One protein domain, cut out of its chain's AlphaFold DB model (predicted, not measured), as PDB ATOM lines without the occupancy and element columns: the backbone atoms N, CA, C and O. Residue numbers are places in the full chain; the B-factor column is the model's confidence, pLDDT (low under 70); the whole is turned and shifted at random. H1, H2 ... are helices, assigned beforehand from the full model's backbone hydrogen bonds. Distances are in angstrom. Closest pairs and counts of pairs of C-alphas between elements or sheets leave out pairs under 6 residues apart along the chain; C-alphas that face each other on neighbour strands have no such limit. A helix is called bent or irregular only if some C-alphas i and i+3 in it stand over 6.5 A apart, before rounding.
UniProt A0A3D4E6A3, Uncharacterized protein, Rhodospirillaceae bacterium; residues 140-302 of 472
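Overview. This is residues 140 to 302 of the 472 residues of an uncharacterized protein of Rhodospirillaceae bacterium (UniProt A0A3D4E6A3). Seven helices make an elongated body: H1, H2 and H3 form an up-and-down bundle, each running against the one before, with H4 crossing H1 and H3 toward one end, while at the other end H5 crosses the hairpin of H6 and H7. Residues 285 to 302, with no named element, pass round the far end beyond H6. The printed part has 163 residues, with seven named helices, H1 to H7 in chain order, and no named strand; the class is all helix. The whole is compact, with a radius of gyration of the C-alphas of 16.4 A, and spans 56 by 29 by 28 A.

Arrangement. Start at H1, residues 143 to 164, which forms a hairpin with H2, residues 168 to 180; their closest C-alphas, Ala 157 and Tyr 168, are 5.0 A apart. H2 forms a hairpin with H3, residues 194 to 208, at a shallow tilt of 7 degrees; look at their closest C-alphas, Ala 173 and Pro 195, 4.8 A apart. H4, residues 217 to 231, touches H3, closest at C-alphas 200 and 228, 6.1 A. Residues 236 to 243 of H5, residues 234 to 251, touch H7, residues 271 to 284, closest at C-alphas 243 and 273, 5.8 A. H6, residues 257 to 267, forms a hairpin with H7, closest at C-alphas 265 and 274, 4.5 A. Every O i to N i+4 pair is within hydrogen-bond range in H1, H2, H6 and H7, against 8 of 11 in H3, 10 of 11 in H4 and 13 of 14 in H5.

Along the chain. Find C-alpha 143 at (-34.456, -22.217, -3.816), where H1 begins its 31.1 A; H5 measures 25.9 A. H3 is irregular, with C-alphas 196 and 199 8.0 A apart. H7 ends at C-alpha 284, (-15.285, -13.586, -14.482).

Size, cuts and confidence. The two farthest C-alphas, Asp 215 and Ser 295, are 56.1 A apart. The printed part has no cut, and the link from H2 to H3 is long. Residues 140 to 141 and 291 to 295 have pLDDT under 70.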
ATOM      1  N   PHE A 140     -42.006 -22.989 -10.146       53.62
ATOM      2  CA  PHE A 140     -40.733 -22.354 -10.526       53.62
ATOM      3  C   PHE A 140     -40.401 -21.103  -9.684       53.62
ATOM      4  O   PHE A 140     -40.111 -20.041 -10.236       53.62
ATOM      5  N   SER A 141     -40.476 -21.184  -8.356       58.88
ATOM      6  CA  SER A 141     -40.055 -20.082  -7.484       58.88
ATOM      7  C   SER A 141     -39.225 -20.567  -6.299       58.88
ATOM      8  O   SER A 141     -39.428 -21.658  -5.766       58.88
ATOM      9  N   GLY A 142     -38.266 -19.733  -5.895       77.38
ATOM     10  CA  GLY A 142     -37.411 -19.966  -4.733       77.38
ATOM     11  C   GLY A 142     -36.265 -20.957  -4.964       77.38
ATOM     12  O   GLY A 142     -35.908 -21.292  -6.094       77.38
ATOM     13  N   ALA A 143     -35.688 -21.425  -3.854       82.88
ATOM     14  CA  ALA A 143     -34.456 -22.217  -3.816       82.88
ATOM     15  C   ALA A 143     -34.509 -23.496  -4.663       82.88
ATOM     16  O   ALA A 143     -33.552 -23.819  -5.358       82.88
ATOM     17  N   GLY A 144     -35.632 -24.221  -4.616       83.62
ATOM     18  CA  GLY A 144     -35.794 -25.476  -5.353       83.62
ATOM     19  C   GLY A 144     -35.732 -25.267  -6.866       83.62
ATOM     20  O   GLY A 144     -35.041 -26.003  -7.561       83.62
ATOM     21  N   ALA A 145     -36.379 -24.212  -7.367       83.12
ATOM     22  CA  ALA A 145     -36.332 -23.858  -8.783       83.12
ATOM     23  C   ALA A 145     -34.931 -23.397  -9.213       83.12
ATOM     24  O   ALA A 145     -34.459 -23.783 -10.280       83.12
ATOM     25  N   ALA A 146     -34.249 -22.612  -8.373       89.69
ATOM     26  CA  ALA A 146     -32.880 -22.177  -8.635       89.69
ATOM     27  C   ALA A 146     -31.896 -23.359  -8.670       89.69
ATOM     28  O   ALA A 146     -31.100 -23.466  -9.600       89.69
ATOM     29  N   ARG A 147     -31.997 -24.288  -7.710       91.00
ATOM     30  CA  ARG A 147     -31.219 -25.535  -7.688       91.00
ATOM     31  C   ARG A 147     -31.477 -26.360  -8.943       91.00
ATOM     32  O   ARG A 147     -30.543 -26.741  -9.627       91.00
ATOM     33  N   PHE A 148     -32.736 -26.553  -9.311       89.19
ATOM     34  CA  PHE A 148     -33.082 -27.304 -10.511       89.19
ATOM     35  C   PHE A 148     -32.540 -26.669 -11.801       89.19
ATOM     36  O   PHE A 148     -31.992 -27.359 -12.658       89.19
ATOM     37  N   ASN A 149     -32.625 -25.343 -11.928       89.75
ATOM     38  CA  ASN A 149     -32.018 -24.626 -13.048       89.75
ATOM     39  C   ASN A 149     -30.492 -24.778 -13.071       89.75
ATOM     40  O   ASN A 149     -29.929 -24.850 -14.157       89.75
ATOM     41  N   MET A 150     -29.835 -24.837 -11.906       94.50
ATOM     42  CA  MET A 150     -28.400 -25.116 -11.779       94.50
ATOM     43  C   MET A 150     -28.038 -26.475 -12.378       94.50
ATOM     44  O   MET A 150     -27.119 -26.563 -13.186       94.50
ATOM     45  N   LEU A 151     -28.782 -27.518 -12.005       94.25
ATOM     46  CA  LEU A 151     -28.570 -28.879 -12.496       94.25
ATOM     47  C   LEU A 151     -28.842 -28.972 -13.995       94.25
ATOM     48  O   LEU A 151     -28.034 -29.521 -14.735       94.25
ATOM     49  N   ALA A 152     -29.911 -28.329 -14.468       92.75
ATOM     50  CA  ALA A 152     -30.208 -28.224 -15.892       92.75
ATOM     51  C   ALA A 152     -29.085 -27.519 -16.671       92.75
ATOM     52  O   ALA A 152     -28.735 -27.912 -17.784       92.75
ATOM     53  N   ASP A 153     -28.540 -26.439 -16.113       94.12
ATOM     54  CA  ASP A 153     -27.401 -25.706 -16.657       94.12
ATOM     55  C   ASP A 153     -26.166 -26.623 -16.760       94.12
ATOM     56  O   ASP A 153     -25.560 -26.717 -17.834       94.12
ATOM     57  N   TRP A 154     -25.845 -27.368 -15.698       97.00
ATOM     58  CA  TRP A 154     -24.702 -28.281 -15.683       97.00
ATOM     59  C   TRP A 154     -24.864 -29.499 -16.578       97.00
ATOM     60  O   TRP A 154     -23.937 -29.803 -17.328       97.00
ATOM     61  N   PHE A 155     -26.046 -30.114 -16.604       96.81
ATOM     62  CA  PHE A 155     -26.382 -31.175 -17.549       96.81
ATOM     63  C   PHE A 155     -26.113 -30.721 -18.987       96.81
ATOM     64  O   PHE A 155     -25.392 -31.370 -19.745       96.81
ATOM     65  N   GLY A 156     -26.636 -29.546 -19.353       95.25
ATOM     66  CA  GLY A 156     -26.448 -28.983 -20.685       95.25
ATOM     67  C   GLY A 156     -24.981 -28.711 -21.023       95.25
ATOM     68  O   GLY A 156     -24.533 -29.055 -22.120       95.25
ATOM     69  N   ALA A 157     -24.226 -28.105 -20.102       95.81
ATOM     70  CA  ALA A 157     -22.812 -27.795 -20.315       95.81
ATOM     71  C   ALA A 157     -21.930 -29.045 -20.404       95.81
ATOM     72  O   ALA A 157     -21.095 -29.125 -21.304       95.81
ATOM     73  N   ILE A 158     -22.120 -30.023 -19.517       97.00
ATOM     74  CA  ILE A 158     -21.340 -31.266 -19.492       97.00
ATOM     75  C   ILE A 158     -21.616 -32.090 -20.749       97.00
ATOM     76  O   ILE A 158     -20.676 -32.406 -21.484       97.00
ATOM     77  N   ALA A 159     -22.885 -32.353 -21.074       95.50
ATOM     78  CA  ALA A 159     -23.226 -33.081 -22.294       95.50
ATOM     79  C   ALA A 159     -22.734 -32.323 -23.539       95.50
ATOM     80  O   ALA A 159     -22.107 -32.899 -24.429       95.50
ATOM     81  N   GLY A 160     -22.903 -30.998 -23.577       93.38
ATOM     82  CA  GLY A 160     -22.352 -30.164 -24.642       93.38
ATOM     83  C   GLY A 160     -20.826 -30.296 -24.788       93.38
ATOM     84  O   GLY A 160     -20.327 -30.366 -25.919       93.38
ATOM     85  N   ASN A 161     -20.083 -30.340 -23.675       94.12
ATOM     86  CA  ASN A 161     -18.634 -30.569 -23.662       94.12
ATOM     87  C   ASN A 161     -18.299 -31.943 -24.244       94.12
ATOM     88  O   ASN A 161     -17.415 -32.050 -25.096       94.12
ATOM     89  N   LEU A 162     -19.003 -32.993 -23.811       93.44
ATOM     90  CA  LEU A 162     -18.781 -34.362 -24.282       93.44
ATOM     91  C   LEU A 162     -18.984 -34.476 -25.799       93.44
ATOM     92  O   LEU A 162     -18.126 -35.063 -26.470       93.44
ATOM     93  N   ILE A 163     -20.034 -33.841 -26.334       91.25
ATOM     94  CA  ILE A 163     -20.401 -33.859 -27.761       91.25
ATOM     95  C   ILE A 163     -19.429 -33.038 -28.608       91.25
ATOM     96  O   ILE A 163     -18.938 -33.496 -29.637       91.25
ATOM     97  N   THR A 164     -19.185 -31.788 -28.211       89.19
ATOM     98  CA  THR A 164     -18.531 -30.801 -29.088       89.19
ATOM     99  C   THR A 164     -17.052 -30.593 -28.787       89.19
ATOM    100  O   THR A 164     -16.369 -29.930 -29.568       89.19
ATOM    101  N   LYS A 165     -16.566 -31.119 -27.654       89.31
ATOM    102  CA  LYS A 165     -15.222 -30.874 -27.102       89.31
ATOM    103  C   LYS A 165     -14.907 -29.386 -26.884       89.31
ATOM    104  O   LYS A 165     -13.743 -28.993 -26.840       89.31
ATOM    105  N   ARG A 166     -15.939 -28.547 -26.762       89.38
ATOM    106  CA  ARG A 166     -15.824 -27.130 -26.390       89.38
ATOM    107  C   ARG A 166     -15.862 -26.970 -24.870       89.38
ATOM    108  O   ARG A 166     -16.382 -27.858 -24.207       89.38
ATOM    109  N   PRO A 167     -15.344 -25.864 -24.312       92.06
ATOM    110  CA  PRO A 167     -15.287 -25.646 -22.867       92.06
ATOM    111  C   PRO A 167     -16.572 -24.998 -22.303       92.06
ATOM    112  O   PRO A 167     -16.495 -24.016 -21.563       92.06
ATOM    113  N   TYR A 168     -17.760 -25.530 -22.611       94.00
ATOM    114  CA  TYR A 168     -19.039 -24.985 -22.130       94.00
ATOM    115  C   TYR A 168     -19.166 -24.916 -20.610       94.00
ATOM    116  O   TYR A 168     -19.837 -24.011 -20.132       94.00
ATOM    117  N   ILE A 169     -18.514 -25.796 -19.840       95.50
ATOM    118  CA  ILE A 169     -18.506 -25.698 -18.365       95.50
ATOM    119  C   ILE A 169     -17.989 -24.319 -17.915       95.50
ATOM    120  O   ILE A 169     -18.657 -23.611 -17.162       95.50
ATOM    121  N   ALA A 170     -16.830 -23.893 -18.431       95.62
ATOM    122  CA  ALA A 170     -16.254 -22.588 -18.108       95.62
ATOM    123  C   ALA A 170     -17.041 -21.431 -18.741       95.62
ATOM    124  O   ALA A 170     -17.252 -20.397 -18.105       95.62
ATOM    125  N   GLU A 171     -17.504 -21.594 -19.985       93.44
ATOM    126  CA  GLU A 171     -18.282 -20.557 -20.671       93.44
ATOM    127  C   GLU A 171     -19.628 -20.287 -19.986       93.44
ATOM    128  O   GLU A 171     -20.025 -19.127 -19.875       93.44
ATOM    129  N   LEU A 172     -20.314 -21.325 -19.499       93.38
ATOM    130  CA  LEU A 172     -21.587 -21.207 -18.795       93.38
ATOM    131  C   LEU A 172     -21.416 -20.540 -17.433       93.38
ATOM    132  O   LEU A 172     -22.148 -19.595 -17.134       93.38
ATOM    133  N   ALA A 173     -20.433 -20.977 -16.640       96.19
ATOM    134  CA  ALA A 173     -20.125 -20.353 -15.354       96.19
ATOM    135  C   ALA A 173     -19.871 -18.852 -15.530       96.19
ATOM    136  O   ALA A 173     -20.499 -18.020 -14.874       96.19
ATOM    137  N   LYS A 174     -19.020 -18.499 -16.501       95.75
ATOM    138  CA  LYS A 174     -18.708 -17.108 -16.832       95.75
ATOM    139  C   LYS A 174     -19.924 -16.333 -17.330       95.75
ATOM    140  O   LYS A 174     -20.105 -15.180 -16.941       95.75
ATOM    141  N   LEU A 175     -20.766 -16.949 -18.160       92.62
ATOM    142  CA  LEU A 175     -22.010 -16.346 -18.631       92.62
ATOM    143  C   LEU A 175     -22.933 -16.006 -17.457       92.62
ATOM    144  O   LEU A 175     -23.320 -14.849 -17.323       92.62
ATOM    145  N   ARG A 176     -23.252 -16.973 -16.590       94.19
ATOM    146  CA  ARG A 176     -24.160 -16.763 -15.449       94.19
ATOM    147  C   ARG A 176     -23.608 -15.757 -14.445       94.19
ATOM    148  O   ARG A 176     -24.344 -14.883 -13.993       94.19
ATOM    149  N   ALA A 177     -22.308 -15.825 -14.165       97.38
ATOM    150  CA  ALA A 177     -21.627 -14.885 -13.286       97.38
ATOM    151  C   ALA A 177     -21.686 -13.444 -13.833       97.38
ATOM    152  O   ALA A 177     -22.019 -12.518 -13.098       97.38
ATOM    153  N   HIS A 178     -21.461 -13.243 -15.138       95.75
ATOM    154  CA  HIS A 178     -21.646 -11.928 -15.757       95.75
ATOM    155  C   HIS A 178     -23.106 -11.472 -15.762       95.75
ATOM    156  O   HIS A 178     -23.359 -10.303 -15.491       95.75
ATOM    157  N   GLN A 179     -24.054 -12.365 -16.053       93.38
ATOM    158  CA  GLN A 179     -25.479 -12.029 -16.062       93.38
ATOM    159  C   GLN A 179     -25.980 -11.572 -14.686       93.38
ATOM    160  O   GLN A 179     -26.888 -10.756 -14.629       93.38
ATOM    161  N   ALA A 180     -25.379 -12.035 -13.585       96.31
ATOM    162  CA  ALA A 180     -25.701 -11.541 -12.244       96.31
ATOM    163  C   ALA A 180     -25.311 -10.066 -12.033       96.31
ATOM    164  O   ALA A 180     -25.972  -9.367 -11.270       96.31
ATOM    165  N   MET A 181     -24.293  -9.571 -12.743       95.88
ATOM    166  CA  MET A 181     -23.731  -8.220 -12.582       95.88
ATOM    167  C   MET A 181     -24.039  -7.280 -13.755       95.88
ATOM    168  O   MET A 181     -23.439  -6.214 -13.863       95.88
ATOM    169  N   ARG A 182     -24.914  -7.683 -14.678       93.81
ATOM    170  CA  ARG A 182     -25.284  -6.897 -15.863       93.81
ATOM    171  C   ARG A 182     -26.787  -6.734 -15.955       93.81
ATOM    172  O   ARG A 182     -27.526  -7.642 -15.593       93.81
ATOM    173  N   SER A 183     -27.225  -5.607 -16.497       90.69
ATOM    174  CA  SER A 183     -28.634  -5.358 -16.794       90.69
ATOM    175  C   SER A 183     -29.098  -6.284 -17.911       90.69
ATOM    176  O   SER A 183     -28.797  -6.060 -19.086       90.69
ATOM    177  N   GLU A 184     -29.802  -7.351 -17.545       85.94
ATOM    178  CA  GLU A 184     -30.315  -8.348 -18.481       85.94
ATOM    179  C   GLU A 184     -31.842  -8.286 -18.530       85.94
ATOM    180  O   GLU A 184     -32.539  -8.600 -17.562       85.94
ATOM    181  N   LEU A 185     -32.371  -7.870 -19.681       83.56
ATOM    182  CA  LEU A 185     -33.809  -7.842 -19.916       83.56
ATOM    183  C   LEU A 185     -34.379  -9.256 -19.866       83.56
ATOM    184  O   LEU A 185     -33.827 -10.187 -20.453       83.56
ATOM    185  N   TYR A 186     -35.518  -9.394 -19.190       80.12
ATOM    186  CA  TYR A 186     -36.293 -10.630 -19.099       80.12
ATOM    187  C   TYR A 186     -35.560 -11.822 -18.474       80.12
ATOM    188  O   TYR A 186     -36.051 -12.952 -18.526       80.12
ATOM    189  N   PHE A 187     -34.395 -11.588 -17.874       84.81
ATOM    190  CA  PHE A 187     -33.591 -12.616 -17.242       84.81
ATOM    191  C   PHE A 187     -33.519 -12.394 -15.731       84.81
ATOM    192  O   PHE A 187     -33.483 -11.271 -15.222       84.81
ATOM    193  N   MET A 188     -33.542 -13.503 -14.998       88.62
ATOM    194  CA  MET A 188     -33.590 -13.518 -13.539       88.62
ATOM    195  C   MET A 188     -32.391 -14.312 -13.019       88.62
ATOM    196  O   MET A 188     -32.549 -15.510 -12.770       88.62
ATOM    197  N   PRO A 189     -31.186 -13.708 -12.930       92.56
ATOM    198  CA  PRO A 189     -29.961 -14.412 -12.533       92.56
ATOM    199  C   PRO A 189     -30.050 -15.062 -11.149       92.56
ATOM    200  O   PRO A 189     -29.367 -16.053 -10.903       92.56
ATOM    201  N   GLU A 190     -30.940 -14.577 -10.281       93.94
ATOM    202  CA  GLU A 190     -31.253 -15.159  -8.972       93.94
ATOM    203  C   GLU A 190     -31.642 -16.639  -9.067       93.94
ATOM    204  O   GLU A 190     -31.382 -17.416  -8.155       93.94
ATOM    205  N   ASN A 191     -32.221 -17.046 -10.201       91.94
ATOM    206  CA  ASN A 191     -32.674 -18.411 -10.440       91.94
ATOM    207  C   ASN A 191     -31.626 -19.302 -11.124       91.94
ATOM    208  O   ASN A 191     -31.973 -20.415 -11.504       91.94
ATOM    209  N   TYR A 192     -30.391 -18.836 -11.341       93.50
ATOM    210  CA  TYR A 192     -29.360 -19.579 -12.081       93.50
ATOM    211  C   TYR A 192     -28.017 -19.590 -11.329       93.50
ATOM    212  O   TYR A 192     -27.054 -18.957 -11.769       93.50
ATOM    213  N   PRO A 193     -27.925 -20.329 -10.208       96.44
ATOM    214  CA  PRO A 193     -26.762 -20.360  -9.324       96.44
ATOM    215  C   PRO A 193     -25.625 -21.253  -9.838       96.44
ATOM    216  O   PRO A 193     -24.786 -21.673  -9.046       96.44
ATOM    217  N   ALA A 194     -25.560 -21.537 -11.149       96.56
ATOM    218  CA  ALA A 194     -24.503 -22.359 -11.744       96.56
ATOM    219  C   ALA A 194     -23.100 -21.979 -11.241       96.56
ATOM    220  O   ALA A 194     -22.392 -22.883 -10.814       96.56
ATOM    221  N   PRO A 195     -22.704 -20.690 -11.145       97.94
ATOM    222  CA  PRO A 195     -21.361 -20.319 -10.692       97.94
ATOM    223  C   PRO A 195     -20.930 -20.917  -9.345       97.94
ATOM    224  O   PRO A 195     -19.742 -21.159  -9.164       97.94
ATOM    225  N   LEU A 196     -21.865 -21.212  -8.432       97.50
ATOM    226  CA  LEU A 196     -21.549 -21.821  -7.135       97.50
ATOM    227  C   LEU A 196     -20.897 -23.202  -7.250       97.50
ATOM    228  O   LEU A 196     -20.100 -23.570  -6.394       97.50
ATOM    229  N   ALA A 197     -21.248 -23.967  -8.284       97.12
ATOM    230  CA  ALA A 197     -20.775 -25.337  -8.461       97.12
ATOM    231  C   ALA A 197     -19.705 -25.464  -9.552       97.12
ATOM    232  O   ALA A 197     -19.419 -26.570 -10.000       97.12
ATOM    233  N   TYR A 198     -19.120 -24.349 -10.004       97.81
ATOM    234  CA  TYR A 198     -18.187 -24.356 -11.131       97.81
ATOM    235  C   TYR A 198     -16.979 -25.272 -10.899       97.81
ATOM    236  O   TYR A 198     -16.671 -26.100 -11.757       97.81
ATOM    237  N   ASP A 199     -16.330 -25.169  -9.738       96.19
ATOM    238  CA  ASP A 199     -15.169 -26.005  -9.424       96.19
ATOM    239  C   ASP A 199     -15.541 -27.482  -9.290       96.19
ATOM    240  O   ASP A 199     -14.830 -28.336  -9.818       96.19
ATOM    241  N   ALA A 200     -16.678 -27.781  -8.654       96.19
ATOM    242  CA  ALA A 200     -17.192 -29.143  -8.536       96.19
ATOM    243  C   ALA A 200     -17.472 -29.748  -9.918       96.19
ATOM    244  O   ALA A 200     -16.947 -30.807 -10.245       96.19
ATOM    245  N   ALA A 201     -18.211 -29.029 -10.769       97.25
ATOM    246  CA  ALA A 201     -18.527 -29.465 -12.125       97.25
ATOM    247  C   ALA A 201     -17.268 -29.685 -12.975       97.25
ATOM    248  O   ALA A 201     -17.198 -30.638 -13.750       97.25
ATOM    249  N   ARG A 202     -16.253 -28.823 -12.825       97.38
ATOM    250  CA  ARG A 202     -14.971 -28.972 -13.521       97.38
ATOM    251  C   ARG A 202     -14.228 -30.232 -13.074       97.38
ATOM    252  O   ARG A 202     -13.766 -30.977 -13.933       97.38
ATOM    253  N   LEU A 203     -14.113 -30.461 -11.765       97.06
ATOM    254  CA  LEU A 203     -13.402 -31.615 -11.205       97.06
ATOM    255  C   LEU A 203     -14.101 -32.935 -11.553       97.06
ATOM    256  O   LEU A 203     -13.460 -33.831 -12.093       97.06
ATOM    257  N   ILE A 204     -15.418 -33.013 -11.348       97.00
ATOM    258  CA  ILE A 204     -16.234 -34.191 -11.684       97.00
ATOM    259  C   ILE A 204     -16.108 -34.523 -13.172       97.00
ATOM    260  O   ILE A 204     -15.848 -35.667 -13.543       97.00
ATOM    261  N   TYR A 205     -16.199 -33.512 -14.042       96.75
ATOM    262  CA  TYR A 205     -15.982 -33.717 -15.470       96.75
ATOM    263  C   TYR A 205     -14.582 -34.270 -15.762       96.75
ATOM    264  O   TYR A 205     -14.450 -35.243 -16.502       96.75
ATOM    265  N   GLU A 206     -13.528 -33.671 -15.202       95.44
ATOM    266  CA  GLU A 206     -12.137 -34.099 -15.408       95.44
ATOM    267  C   GLU A 206     -11.894 -35.556 -14.983       95.44
ATOM    268  O   GLU A 206     -11.167 -36.270 -15.689       95.44
ATOM    269  N   ASP A 207     -12.549 -35.999 -13.912       94.62
ATOM    270  CA  ASP A 207     -12.420 -37.346 -13.355       94.62
ATOM    271  C   ASP A 207     -13.246 -38.389 -14.127       94.62
ATOM    272  O   ASP A 207     -12.735 -39.473 -14.426       94.62
ATOM    273  N   MET A 208     -14.483 -38.061 -14.517       93.62
ATOM    274  CA  MET A 208     -15.446 -39.040 -15.044       93.62
ATOM    275  C   MET A 208     -15.556 -39.084 -16.575       93.62
ATOM    276  O   MET A 208     -15.993 -40.087 -17.126       93.62
ATOM    277  N   HIS A 209     -15.137 -38.049 -17.317       92.62
ATOM    278  CA  HIS A 209     -15.371 -37.994 -18.776       92.62
ATOM    279  C   HIS A 209     -14.629 -39.062 -19.607       92.62
ATOM    280  O   HIS A 209     -14.848 -39.171 -20.821       92.62
ATOM    281  N   ARG A 210     -13.672 -39.786 -19.015       90.38
ATOM    282  CA  ARG A 210     -12.782 -40.702 -19.741       90.38
ATOM    283  C   ARG A 210     -13.457 -42.051 -19.962       90.38
ATOM    284  O   ARG A 210     -13.785 -42.738 -19.009       90.38
ATOM    285  N   GLY A 211     -13.540 -42.469 -21.224       86.19
ATOM    286  CA  GLY A 211     -14.068 -43.789 -21.582       86.19
ATOM    287  C   GLY A 211     -15.593 -43.864 -21.640       86.19
ATOM    288  O   GLY A 211     -16.112 -44.965 -21.737       86.19
ATOM    289  N   ILE A 212     -16.288 -42.722 -21.611       91.31
ATOM    290  CA  ILE A 212     -17.735 -42.667 -21.835       91.31
ATOM    291  C   ILE A 212     -18.030 -43.049 -23.284       91.31
ATOM    292  O   ILE A 212     -17.554 -42.387 -24.218       91.31
ATOM    293  N   GLU A 213     -18.824 -44.101 -23.459       90.19
ATOM    294  CA  GLU A 213     -19.283 -44.531 -24.770       90.19
ATOM    295  C   GLU A 213     -20.343 -43.557 -25.324       90.19
ATOM    296  O   GLU A 213     -21.118 -42.961 -24.569       90.19
ATOM    297  N   PRO A 214     -20.404 -43.331 -26.651       85.81
ATOM    298  CA  PRO A 214     -21.318 -42.346 -27.232       85.81
ATOM    299  C   PRO A 214     -22.815 -42.610 -27.008       85.81
ATOM    300  O   PRO A 214     -23.615 -41.722 -27.293       85.81
ATOM    301  N   ASP A 215     -23.197 -43.827 -26.634       87.50
ATOM    302  CA  ASP A 215     -24.566 -44.270 -26.353       87.50
ATOM    303  C   ASP A 215     -24.936 -44.269 -24.862       87.50
ATOM    304  O   ASP A 215     -26.095 -44.517 -24.555       87.50
ATOM    305  N   GLU A 216     -24.002 -43.930 -23.970       90.81
ATOM    306  CA  GLU A 216     -24.226 -43.795 -22.517       90.81
ATOM    307  C   GLU A 216     -23.983 -42.350 -22.031       90.81
ATOM    308  O   GLU A 216     -23.930 -42.057 -20.840       90.81
ATOM    309  N   MET A 217     -23.784 -41.418 -22.963       94.00
ATOM    310  CA  MET A 217     -23.280 -40.081 -22.675       94.00
ATOM    311  C   MET A 217     -24.218 -39.236 -21.808       94.00
ATOM    312  O   MET A 217     -23.752 -38.539 -20.903       94.00
ATOM    313  N   LEU A 218     -25.514 -39.221 -22.112       94.94
ATOM    314  CA  LEU A 218     -26.508 -38.469 -21.349       94.94
ATOM    315  C   LEU A 218     -26.759 -39.118 -19.989       94.94
ATOM    316  O   LEU A 218     -26.905 -38.383 -19.016       94.94
ATOM    317  N   GLN A 219     -26.756 -40.447 -19.899       94.12
ATOM    318  CA  GLN A 219     -26.885 -41.166 -18.635       94.12
ATOM    319  C   GLN A 219     -25.690 -40.895 -17.715       94.12
ATOM    320  O   GLN A 219     -25.882 -40.554 -16.552       94.12
ATOM    321  N   GLU A 220     -24.465 -40.942 -18.240       95.06
ATOM    322  CA  GLU A 220     -23.278 -40.556 -17.472       95.06
ATOM    323  C   GLU A 220     -23.290 -39.066 -17.115       95.06
ATOM    324  O   GLU A 220     -22.837 -38.674 -16.042       95.06
ATOM    325  N   THR A 221     -23.869 -38.216 -17.967       96.31
ATOM    326  CA  THR A 221     -24.072 -36.804 -17.622       96.31
ATOM    327  C   THR A 221     -25.053 -36.637 -16.457       96.31
ATOM    328  O   THR A 221     -24.817 -35.772 -15.618       96.31
ATOM    329  N   LEU A 222     -26.125 -37.440 -16.371       94.94
ATOM    330  CA  LEU A 222     -27.024 -37.435 -15.207       94.94
ATOM    331  C   LEU A 222     -26.259 -37.805 -13.936       94.94
ATOM    332  O   LEU A 222     -26.313 -37.052 -12.971       94.94
ATOM    333  N   ASN A 223     -25.461 -38.878 -13.977       94.44
ATOM    334  CA  ASN A 223     -24.652 -39.308 -12.832       94.44
ATOM    335  C   ASN A 223     -23.703 -38.190 -12.355       94.44
ATOM    336  O   ASN A 223     -23.614 -37.914 -11.162       94.44
ATOM    337  N   MET A 224     -23.033 -37.492 -13.283       96.50
ATOM    338  CA  MET A 224     -22.179 -36.346 -12.935       96.50
ATOM    339  C   MET A 224     -22.966 -35.199 -12.293       96.50
ATOM    340  O   MET A 224     -22.461 -34.521 -11.400       96.50
ATOM    341  N   VAL A 225     -24.183 -34.932 -12.771       95.88
ATOM    342  CA  VAL A 225     -25.042 -33.873 -12.228       95.88
ATOM    343  C   VAL A 225     -25.536 -34.232 -10.830       95.88
ATOM    344  O   VAL A 225     -25.536 -33.348  -9.976       95.88
ATOM    345  N   ASP A 226     -25.861 -35.500 -10.576       93.44
ATOM    346  CA  ASP A 226     -26.210 -36.002  -9.243       93.44
ATOM    347  C   ASP A 226     -25.041 -35.811  -8.259       93.44
ATOM    348  O   ASP A 226     -25.233 -35.286  -7.163       93.44
ATOM    349  N   GLU A 227     -23.802 -36.111  -8.669       95.19
ATOM    350  CA  GLU A 227     -22.620 -35.852  -7.831       95.19
ATOM    351  C   GLU A 227     -22.415 -34.353  -7.543       95.19
ATOM    352  O   GLU A 227     -22.075 -33.968  -6.421       95.19
ATOM    353  N   ILE A 228     -22.656 -33.474  -8.525       95.00
ATOM    354  CA  ILE A 228     -22.621 -32.014  -8.314       95.00
ATOM    355  C   ILE A 228     -23.694 -31.591  -7.301       95.00
ATOM    356  O   ILE A 228     -23.459 -30.706  -6.468       95.00
ATOM    357  N   ASP A 229     -24.871 -32.200  -7.384       93.38
ATOM    358  CA  ASP A 229     -26.045 -31.860  -6.594       93.38
ATOM    359  C   ASP A 229     -25.867 -32.130  -5.091       93.38
ATOM    360  O   ASP A 229     -26.380 -31.380  -4.249       93.38
ATOM    361  N   GLU A 230     -25.103 -33.171  -4.758       92.62
ATOM    362  CA  GLU A 230     -24.756 -33.546  -3.383       92.62
ATOM    363  C   GLU A 230     -23.747 -32.584  -2.732       92.62
ATOM    364  O   GLU A 230     -23.725 -32.438  -1.505       92.62
ATOM    365  N   ILE A 231     -22.926 -31.893  -3.532       93.25
ATOM    366  CA  ILE A 231     -21.846 -31.029  -3.031       93.25
ATOM    367  C   ILE A 231     -22.369 -29.667  -2.567       93.25
ATOM    368  O   ILE A 231     -21.812 -29.085  -1.633       93.25
ATOM    369  N   ILE A 232     -23.414 -29.131  -3.207       91.00
ATOM    370  CA  ILE A 232     -23.865 -27.751  -2.979       91.00
ATOM    371  C   ILE A 232     -24.952 -27.695  -1.903       91.00
ATOM    372  O   ILE A 232     -26.092 -28.108  -2.140       91.00
ATOM    373  N   PRO A 233     -24.674 -27.103  -0.725       90.00
ATOM    374  CA  PRO A 233     -25.672 -27.028   0.328       90.00
ATOM    375  C   PRO A 233     -26.845 -26.116  -0.077       90.00
ATOM    376  O   PRO A 233     -26.615 -25.013  -0.584       90.00
ATOM    377  N   PRO A 234     -28.105 -26.470   0.245       88.50
ATOM    378  CA  PRO A 234     -29.273 -25.674  -0.146       88.50
ATOM    379  C   PRO A 234     -29.250 -24.208   0.315       88.50
ATOM    380  O   PRO A 234     -29.820 -23.343  -0.348       88.50
ATOM    381  N   HIS A 235     -28.589 -23.891   1.435       92.25
ATOM    382  CA  HIS A 235     -28.505 -22.509   1.922       92.25
ATOM    383  C   HIS A 235     -27.675 -21.601   0.999       92.25
ATOM    384  O   HIS A 235     -28.033 -20.435   0.845       92.25
ATOM    385  N   TYR A 236     -26.648 -22.126   0.320       93.62
ATOM    386  CA  TYR A 236     -25.857 -21.352  -0.645       93.62
ATOM    387  C   TYR A 236     -26.685 -20.940  -1.867       93.62
ATOM    388  O   TYR A 236     -26.500 -19.844  -2.388       93.62
ATOM    389  N   ILE A 237     -27.650 -21.767  -2.283       94.00
ATOM    390  CA  ILE A 237     -28.575 -21.438  -3.378       94.00
ATOM    391  C   ILE A 237     -29.422 -20.206  -3.029       94.00
ATOM    392  O   ILE A 237     -29.607 -19.323  -3.866       94.00
ATOM    393  N   ASN A 238     -29.889 -20.099  -1.780       93.00
ATOM    394  CA  ASN A 238     -30.606 -18.907  -1.315       93.00
ATOM    395  C   ASN A 238     -29.695 -17.677  -1.285       93.00
ATOM    396  O   ASN A 238     -30.077 -16.621  -1.782       93.00
ATOM    397  N   LYS A 239     -28.468 -17.830  -0.772       96.12
ATOM    398  CA  LYS A 239     -27.479 -16.743  -0.722       96.12
ATOM    399  C   LYS A 239     -27.062 -16.258  -2.107       96.12
ATOM    400  O   LYS A 239     -26.812 -15.068  -2.281       96.12
ATOM    401  N   TRP A 240     -27.049 -17.139  -3.108       97.38
ATOM    402  CA  TRP A 240     -26.898 -16.728  -4.502       97.38
ATOM    403  C   TRP A 240     -28.050 -15.842  -4.958       97.38
ATOM    404  O   TRP A 240     -27.798 -14.801  -5.559       97.38
ATOM    405  N   GLY A 241     -29.292 -16.231  -4.661       95.69
ATOM    406  CA  GLY A 241     -30.467 -15.412  -4.951       95.69
ATOM    407  C   GLY A 241     -30.337 -14.006  -4.361       95.69
ATOM    408  O   GLY A 241     -30.510 -13.026  -5.083       95.69
ATOM    409  N   ASP A 242     -29.930 -13.911  -3.091       95.81
ATOM    410  CA  ASP A 242     -29.703 -12.637  -2.401       95.81
ATOM    411  C   ASP A 242     -28.582 -11.813  -3.056       95.81
ATOM    412  O   ASP A 242     -28.759 -10.621  -3.327       95.81
ATOM    413  N   PHE A 243     -27.435 -12.437  -3.350       98.00
ATOM    414  CA  PHE A 243     -26.318 -11.783  -4.035       98.00
ATOM    415  C   PHE A 243     -26.735 -11.261  -5.413       98.00
ATOM    416  O   PHE A 243     -26.534 -10.084  -5.714       98.00
ATOM    417  N   ALA A 244     -27.336 -12.118  -6.241       97.25
ATOM    418  CA  ALA A 244     -27.718 -11.788  -7.605       97.25
ATOM    419  C   ALA A 244     -28.801 -10.703  -7.637       97.25
ATOM    420  O   ALA A 244     -28.705  -9.793  -8.454       97.25
ATOM    421  N   ALA A 245     -29.779 -10.733  -6.723       94.38
ATOM    422  CA  ALA A 245     -30.801  -9.693  -6.627       94.38
ATOM    423  C   ALA A 245     -30.174  -8.324  -6.322       94.38
ATOM    424  O   ALA A 245     -30.461  -7.335  -6.999       94.38
ATOM    425  N   ARG A 246     -29.269  -8.263  -5.336       95.50
ATOM    426  CA  ARG A 246     -28.561  -7.031  -4.948       95.50
ATOM    427  C   ARG A 246     -27.628  -6.537  -6.057       95.50
ATOM    428  O   ARG A 246     -27.625  -5.347  -6.366       95.50
ATOM    429  N   ALA A 247     -26.898  -7.441  -6.708       96.31
ATOM    430  CA  ALA A 247     -26.053  -7.120  -7.857       96.31
ATOM    431  C   ALA A 247     -26.876  -6.571  -9.033       96.31
ATOM    432  O   ALA A 247     -26.492  -5.572  -9.637       96.31
ATOM    433  N   GLN A 248     -28.049  -7.150  -9.307       94.31
ATOM    434  CA  GLN A 248     -28.970  -6.639 -10.320       94.31
ATOM    435  C   GLN A 248     -29.478  -5.236  -9.990       94.31
ATOM    436  O   GLN A 248     -29.514  -4.400 -10.890       94.31
ATOM    437  N   LYS A 249     -29.826  -4.943  -8.726       92.06
ATOM    438  CA  LYS A 249     -30.245  -3.586  -8.329       92.06
ATOM    439  C   LYS A 249     -29.185  -2.536  -8.692       92.06
ATOM    440  O   LYS A 249     -29.539  -1.460  -9.159       92.06
ATOM    441  N   LEU A 250     -27.902  -2.861  -8.515       92.62
ATOM    442  CA  LEU A 250     -26.784  -1.992  -8.898       92.62
ATOM    443  C   LEU A 250     -26.570  -1.925 -10.414       92.62
ATOM    444  O   LEU A 250     -26.373  -0.840 -10.958       92.62
ATOM    445  N   ALA A 251     -26.627  -3.065 -11.104       93.38
ATOM    446  CA  ALA A 251     -26.417  -3.132 -12.549       93.38
ATOM    447  C   ALA A 251     -27.450  -2.284 -13.311       93.38
ATOM    448  O   ALA A 251     -27.090  -1.505 -14.195       93.38
ATOM    449  N   TRP A 252     -28.724  -2.353 -12.910       90.19
ATOM    450  CA  TRP A 252     -29.808  -1.529 -13.463       90.19
ATOM    451  C   TRP A 252     -29.705  -0.037 -13.115       90.19
ATOM    452  O   TRP A 252     -30.338   0.791 -13.781       90.19
ATOM    453  N   GLY A 253     -28.891   0.294 -12.113       88.38
ATOM    454  CA  GLY A 253     -28.416   1.640 -11.803       88.38
ATOM    455  C   GLY A 253     -27.128   2.022 -12.537       88.38
ATOM    456  O   GLY A 253     -26.468   2.971 -12.136       88.38
ATOM    457  N   GLU A 254     -26.741   1.276 -13.578       88.62
ATOM    458  CA  GLU A 254     -25.536   1.506 -14.392       88.62
ATOM    459  C   GLU A 254     -24.220   1.409 -13.601       88.62
ATOM    460  O   GLU A 254     -23.206   1.988 -13.987       88.62
ATOM    461  N   THR A 255     -24.213   0.658 -12.495       90.88
ATOM    462  CA  THR A 255     -22.981   0.398 -11.742       90.88
ATOM    463  C   THR A 255     -22.128  -0.638 -12.472       90.88
ATOM    464  O   THR A 255     -22.615  -1.699 -12.867       90.88
ATOM    465  N   GLU A 256     -20.834  -0.353 -12.620       92.25
ATOM    466  CA  GLU A 256     -19.895  -1.249 -13.290       92.25
ATOM    467  C   GLU A 256     -19.657  -2.542 -12.481       92.25
ATOM    468  O   GLU A 256     -19.574  -2.493 -11.249       92.25
ATOM    469  N   PRO A 257     -19.452  -3.706 -13.132       95.00
ATOM    470  CA  PRO A 257     -19.271  -4.986 -12.440       95.00
ATOM    471  C   PRO A 257     -18.154  -4.997 -11.384       95.00
ATOM    472  O   PRO A 257     -18.293  -5.637 -10.345       95.00
ATOM    473  N   ALA A 258     -17.057  -4.272 -11.621       94.94
ATOM    474  CA  ALA A 258     -15.951  -4.163 -10.668       94.94
ATOM    475  C   ALA A 258     -16.370  -3.464  -9.362       94.94
ATOM    476  O   ALA A 258     -15.943  -3.867  -8.277       94.94
ATOM    477  N   ASP A 259     -17.236  -2.451  -9.453       94.06
ATOM    478  CA  ASP A 259     -17.776  -1.740  -8.293       94.06
ATOM    479  C   ASP A 259     -18.844  -2.575  -7.578       94.06
ATOM    480  O   ASP A 259     -18.849  -2.618  -6.350       94.06
ATOM    481  N   ILE A 260     -19.682  -3.314  -8.321       95.25
ATOM    482  CA  ILE A 260     -20.643  -4.276  -7.748       95.25
ATOM    483  C   ILE A 260     -19.911  -5.302  -6.874       95.25
ATOM    484  O   ILE A 260     -20.295  -5.528  -5.726       95.25
ATOM    485  N   LEU A 261     -18.833  -5.895  -7.398       96.44
ATOM    486  CA  LEU A 261     -18.002  -6.845  -6.655       96.44
ATOM    487  C   LEU A 261     -17.296  -6.187  -5.470       96.44
ATOM    488  O   LEU A 261     -17.264  -6.764  -4.385       96.44
ATOM    489  N   GLY A 262     -16.780  -4.970  -5.653       95.00
ATOM    490  CA  GLY A 262     -16.186  -4.175  -4.580       95.00
ATOM    491  C   GLY A 262     -17.143  -3.962  -3.408       95.00
ATOM    492  O   GLY A 262     -16.796  -4.238  -2.260       95.00
ATOM    493  N   MET A 263     -18.377  -3.544  -3.695       93.88
ATOM    494  CA  MET A 263     -19.426  -3.368  -2.690       93.88
ATOM    495  C   MET A 263     -19.775  -4.698  -2.012       93.88
ATOM    496  O   MET A 263     -19.749  -4.793  -0.786       93.88
ATOM    497  N   ALA A 264     -20.023  -5.758  -2.783       95.81
ATOM    498  CA  ALA A 264     -20.377  -7.057  -2.221       95.81
ATOM    499  C   ALA A 264     -19.283  -7.626  -1.297       95.81
ATOM    500  O   ALA A 264     -19.590  -8.074  -0.195       95.81
ATOM    501  N   ILE A 265     -18.009  -7.566  -1.703       95.88
ATOM    502  CA  ILE A 265     -16.884  -8.131  -0.942       95.88
ATOM    503  C   ILE A 265     -16.529  -7.270   0.274       95.88
ATOM    504  O   ILE A 265     -16.231  -7.814   1.337       95.88
ATOM    505  N   HIS A 266     -16.535  -5.942   0.144       93.25
ATOM    506  CA  HIS A 266     -15.979  -5.063   1.177       93.25
ATOM    507  C   HIS A 266     -17.012  -4.462   2.126       93.25
ATOM    508  O   HIS A 266     -16.633  -4.065   3.227       93.25
ATOM    509  N   THR A 267     -18.290  -4.388   1.741       92.25
ATOM    510  CA  THR A 267     -19.323  -3.757   2.581       92.25
ATOM    511  C   THR A 267     -20.378  -4.725   3.090       92.25
ATOM    512  O   THR A 267     -21.102  -4.367   4.010       92.25
ATOM    513  N   SER A 268     -20.501  -5.925   2.509       93.88
ATOM    514  CA  SER A 268     -21.485  -6.888   2.998       93.88
ATOM    515  C   SER A 268     -21.086  -7.467   4.348       93.88
ATOM    516  O   SER A 268     -19.954  -7.921   4.540       93.88
ATOM    517  N   GLU A 269     -22.034  -7.472   5.282       93.06
ATOM    518  CA  GLU A 269     -21.879  -8.113   6.590       93.06
ATOM    519  C   GLU A 269     -22.057  -9.634   6.520       93.06
ATOM    520  O   GLU A 269     -21.549 -10.364   7.372       93.06
ATOM    521  N   ASP A 270     -22.720 -10.115   5.467       96.19
ATOM    522  CA  ASP A 270     -22.969 -11.528   5.220       96.19
ATOM    523  C   ASP A 270     -21.724 -12.201   4.616       96.19
ATOM    524  O   ASP A 270     -21.273 -11.878   3.512       96.19
ATOM    525  N   THR A 271     -21.148 -13.153   5.355       96.88
ATOM    526  CA  THR A 271     -19.958 -13.901   4.933       96.88
ATOM    527  C   THR A 271     -20.181 -14.705   3.659       96.88
ATOM    528  O   THR A 271     -19.252 -14.807   2.856       96.88
ATOM    529  N   ASP A 272     -21.386 -15.236   3.456       97.19
ATOM    530  CA  ASP A 272     -21.704 -16.082   2.308       97.19
ATOM    531  C   ASP A 272     -21.798 -15.223   1.047       97.19
ATOM    532  O   ASP A 272     -21.251 -15.582   0.008       97.19
ATOM    533  N   ILE A 273     -22.397 -14.031   1.148       97.38
ATOM    534  CA  ILE A 273     -22.438 -13.064   0.040       97.38
ATOM    535  C   ILE A 273     -21.020 -12.651  -0.373       97.38
ATOM    536  O   ILE A 273     -20.723 -12.607  -1.570       97.38
ATOM    537  N   ARG A 274     -20.118 -12.399   0.587       97.62
ATOM    538  CA  ARG A 274     -18.708 -12.082   0.285       97.62
ATOM    539  C   ARG A 274     -17.992 -13.239  -0.414       97.62
ATOM    540  O   ARG A 274     -17.226 -13.008  -1.354       97.62
ATOM    541  N   ALA A 275     -18.237 -14.473   0.027       97.75
ATOM    542  CA  ALA A 275     -17.669 -15.665  -0.596       97.75
ATOM    543  C   ALA A 275     -18.182 -15.841  -2.035       97.75
ATOM    544  O   ALA A 275     -17.385 -16.023  -2.952       97.75
ATOM    545  N   ILE A 276     -19.491 -15.686  -2.257       98.25
ATOM    546  CA  ILE A 276     -20.110 -15.749  -3.589       98.25
ATOM    547  C   ILE A 276     -19.543 -14.670  -4.511       98.25
ATOM    548  O   ILE A 276     -19.184 -14.961  -5.650       98.25
ATOM    549  N   ALA A 277     -19.408 -13.436  -4.027       97.94
ATOM    550  CA  ALA A 277     -18.814 -12.356  -4.807       97.94
ATOM    551  C   ALA A 277     -17.355 -12.659  -5.192       97.94
ATOM    552  O   ALA A 277     -16.944 -12.362  -6.312       97.94
ATOM    553  N   SER A 278     -16.593 -13.309  -4.308       97.88
ATOM    554  CA  SER A 278     -15.225 -13.756  -4.608       97.88
ATOM    555  C   SER A 278     -15.212 -14.829  -5.702       97.88
ATOM    556  O   SER A 278     -14.499 -14.674  -6.688       97.88
ATOM    557  N   ILE A 279     -16.093 -15.835  -5.612       97.62
ATOM    558  CA  ILE A 279     -16.282 -16.857  -6.660       97.62
ATOM    559  C   ILE A 279     -16.620 -16.200  -8.008       97.62
ATOM    560  O   ILE A 279     -16.049 -16.538  -9.044       97.62
ATOM    561  N   VAL A 280     -17.537 -15.228  -8.015       98.25
ATOM    562  CA  VAL A 280     -17.927 -14.496  -9.230       98.25
ATOM    563  C   VAL A 280     -16.756 -13.683  -9.790       98.25
ATOM    564  O   VAL A 280     -16.561 -13.671 -11.010       98.25
ATOM    565  N   SER A 281     -15.959 -13.036  -8.936       97.81
ATOM    566  CA  SER A 281     -14.744 -12.315  -9.338       97.81
ATOM    567  C   SER A 281     -13.734 -13.257  -9.995       97.81
ATOM    568  O   SER A 281     -13.276 -12.973 -11.104       97.81
ATOM    569  N   ASP A 282     -13.486 -14.420  -9.391       97.62
ATOM    570  CA  ASP A 282     -12.560 -15.430  -9.906       97.62
ATOM    571  C   ASP A 282     -13.033 -16.010 -11.249       97.62
ATOM    572  O   ASP A 282     -12.275 -16.070 -12.216       97.62
ATOM    573  N   ILE A 283     -14.313 -16.369 -11.373       97.56
ATOM    574  CA  ILE A 283     -14.869 -16.921 -12.619       97.56
ATOM    575  C   ILE A 283     -14.835 -15.889 -13.756       97.56
ATOM    576  O   ILE A 283     -14.529 -16.210 -14.910       97.56
ATOM    577  N   THR A 284     -15.182 -14.637 -13.456       96.56
ATOM    578  CA  THR A 284     -15.285 -13.586 -14.482       96.56
ATOM    579  C   THR A 284     -13.955 -12.911 -14.790       96.56
ATOM    580  O   THR A 284     -13.831 -12.317 -15.866       96.56
ATOM    581  N   GLN A 285     -12.970 -13.038 -13.894       97.31
ATOM    582  CA  GLN A 285     -11.702 -12.301 -13.900       97.31
ATOM    583  C   GLN A 285     -11.912 -10.776 -13.849       97.31
ATOM    584  O   GLN A 285     -11.092 -10.005 -14.348       97.31
ATOM    585  N   VAL A 286     -13.036 -10.331 -13.275       96.31
ATOM    586  CA  VAL A 286     -13.310  -8.914 -13.018       96.31
ATOM    587  C   VAL A 286     -12.778  -8.585 -11.623       96.31
ATOM    588  O   VAL A 286     -13.266  -9.163 -10.651       96.31
ATOM    589  N   PRO A 287     -11.797  -7.674 -11.491       94.50
ATOM    590  CA  PRO A 287     -11.267  -7.310 -10.187       94.50
ATOM    591  C   PRO A 287     -12.305  -6.514  -9.393       94.50
ATOM    592  O   PRO A 287     -12.984  -5.647  -9.939       94.50
ATOM    593  N   ALA A 288     -12.399  -6.784  -8.095       93.69
ATOM    594  CA  ALA A 288     -13.210  -5.986  -7.189       93.69
ATOM    595  C   ALA A 288     -12.541  -4.629  -6.927       93.69
ATOM    596  O   ALA A 288     -11.383  -4.558  -6.502       93.69
ATOM    597  N   ASN A 289     -13.267  -3.539  -7.174       91.56
ATOM    598  CA  ASN A 289     -12.770  -2.203  -6.885       91.56
ATOM    599  C   ASN A 289     -12.795  -1.943  -5.373       91.56
ATOM    600  O   ASN A 289     -13.827  -2.043  -4.717       91.56
ATOM    601  N   LEU A 290     -11.660  -1.501  -4.830       81.88
ATOM    602  CA  LEU A 290     -11.549  -1.049  -3.434       81.88
ATOM    603  C   LEU A 290     -12.222   0.310  -3.190       81.88
ATOM    604  O   LEU A 290     -12.278   0.793  -2.060       81.88
ATOM    605  N   SER A 291     -12.661   0.969  -4.261       65.88
ATOM    606  CA  SER A 291     -13.253   2.293  -4.211       65.88
ATOM    607  C   SER A 291     -14.572   2.251  -3.445       65.88
ATOM    608  O   SER A 291     -15.601   1.832  -3.962       65.88
ATOM    609  N   THR A 292     -14.566   2.771  -2.220       57.38
ATOM    610  CA  THR A 292     -15.774   3.039  -1.431       57.38
ATOM    611  C   THR A 292     -16.497   4.299  -1.924       57.38
ATOM    612  O   THR A 292     -17.042   5.055  -1.118       57.38
ATOM    613  N   TYR A 293     -16.438   4.628  -3.221       58.91
ATOM    614  CA  TYR A 293     -17.197   5.760  -3.749       58.91
ATOM    615  C   TYR A 293     -18.688   5.408  -3.724       58.91
ATOM    616  O   TYR A 293     -19.243   4.838  -4.657       58.91
ATOM    617  N   PHE A 294     -19.345   5.791  -2.630       61.22
ATOM    618  CA  PHE A 294     -20.789   5.676  -2.413       61.22
ATOM    619  C   PHE A 294     -21.573   6.728  -3.217       61.22
ATOM    620  O   PHE A 294     -22.419   7.442  -2.680       61.22
ATOM    621  N   SER A 295     -21.270   6.889  -4.509       66.44
ATOM    622  CA  SER A 295     -22.093   7.714  -5.406       66.44
ATOM    623  C   SER A 295     -23.406   7.030  -5.799       66.44
ATOM    624  O   SER A 295     -24.238   7.656  -6.454       66.44
ATOM    625  N   HIS A 296     -23.585   5.770  -5.400       73.62
ATOM    626  CA  HIS A 296     -24.742   4.929  -5.685       73.62
ATOM    627  C   HIS A 296     -25.330   4.388  -4.380       73.62
ATOM    628  O   HIS A 296     -24.630   4.288  -3.367       73.62
ATOM    629  N   TYR A 297     -26.616   4.047  -4.412       84.75
ATOM    630  CA  TYR A 297     -27.225   3.201  -3.391       84.75
ATOM    631  C   TYR A 297     -26.490   1.860  -3.359       84.75
ATOM    632  O   TYR A 297     -26.208   1.313  -4.419       84.75
ATOM    633  N   ASN A 298     -26.176   1.339  -2.174       90.00
ATOM    634  CA  ASN A 298     -25.479   0.068  -2.033       90.00
ATOM    635  C   ASN A 298     -26.384  -0.968  -1.332       90.00
ATOM    636  O   ASN A 298     -26.489  -0.959  -0.108       90.00
ATOM    637  N   PRO A 299     -26.998  -1.911  -2.064       92.19
ATOM    638  CA  PRO A 299     -27.868  -2.936  -1.484       92.19
ATOM    639  C   PRO A 299     -27.103  -4.025  -0.709       92.19
ATOM    640  O   PRO A 299     -27.710  -4.939  -0.151       92.19
ATOM    641  N   PHE A 300     -25.767  -3.981  -0.689       93.75
ATOM    642  CA  PHE A 300     -24.943  -4.892   0.104       93.75
ATOM    643  C   PHE A 300     -24.653  -4.385   1.519       93.75
ATOM    644  O   PHE A 300     -24.202  -5.191   2.326       93.75
ATOM    645  N   THR A 301     -24.911  -3.110   1.830       91.19
ATOM    646  CA  THR A 301     -24.730  -2.526   3.174       91.19
ATOM    647  C   THR A 301     -26.069  -2.333   3.891       91.19
ATOM    648  O   THR A 301     -27.121  -2.376   3.259       91.19
ATOM    649  N   GLU A 302     -26.024  -2.088   5.202       90.62
ATOM    650  CA  GLU A 302     -27.194  -1.714   6.007       90.62
ATOM    651  C   GLU A 302     -27.862  -0.408   5.538       90.62
ATOM    652  O   GLU A 302     -27.205   0.522   5.042       90.62
TER     653      GLU A 302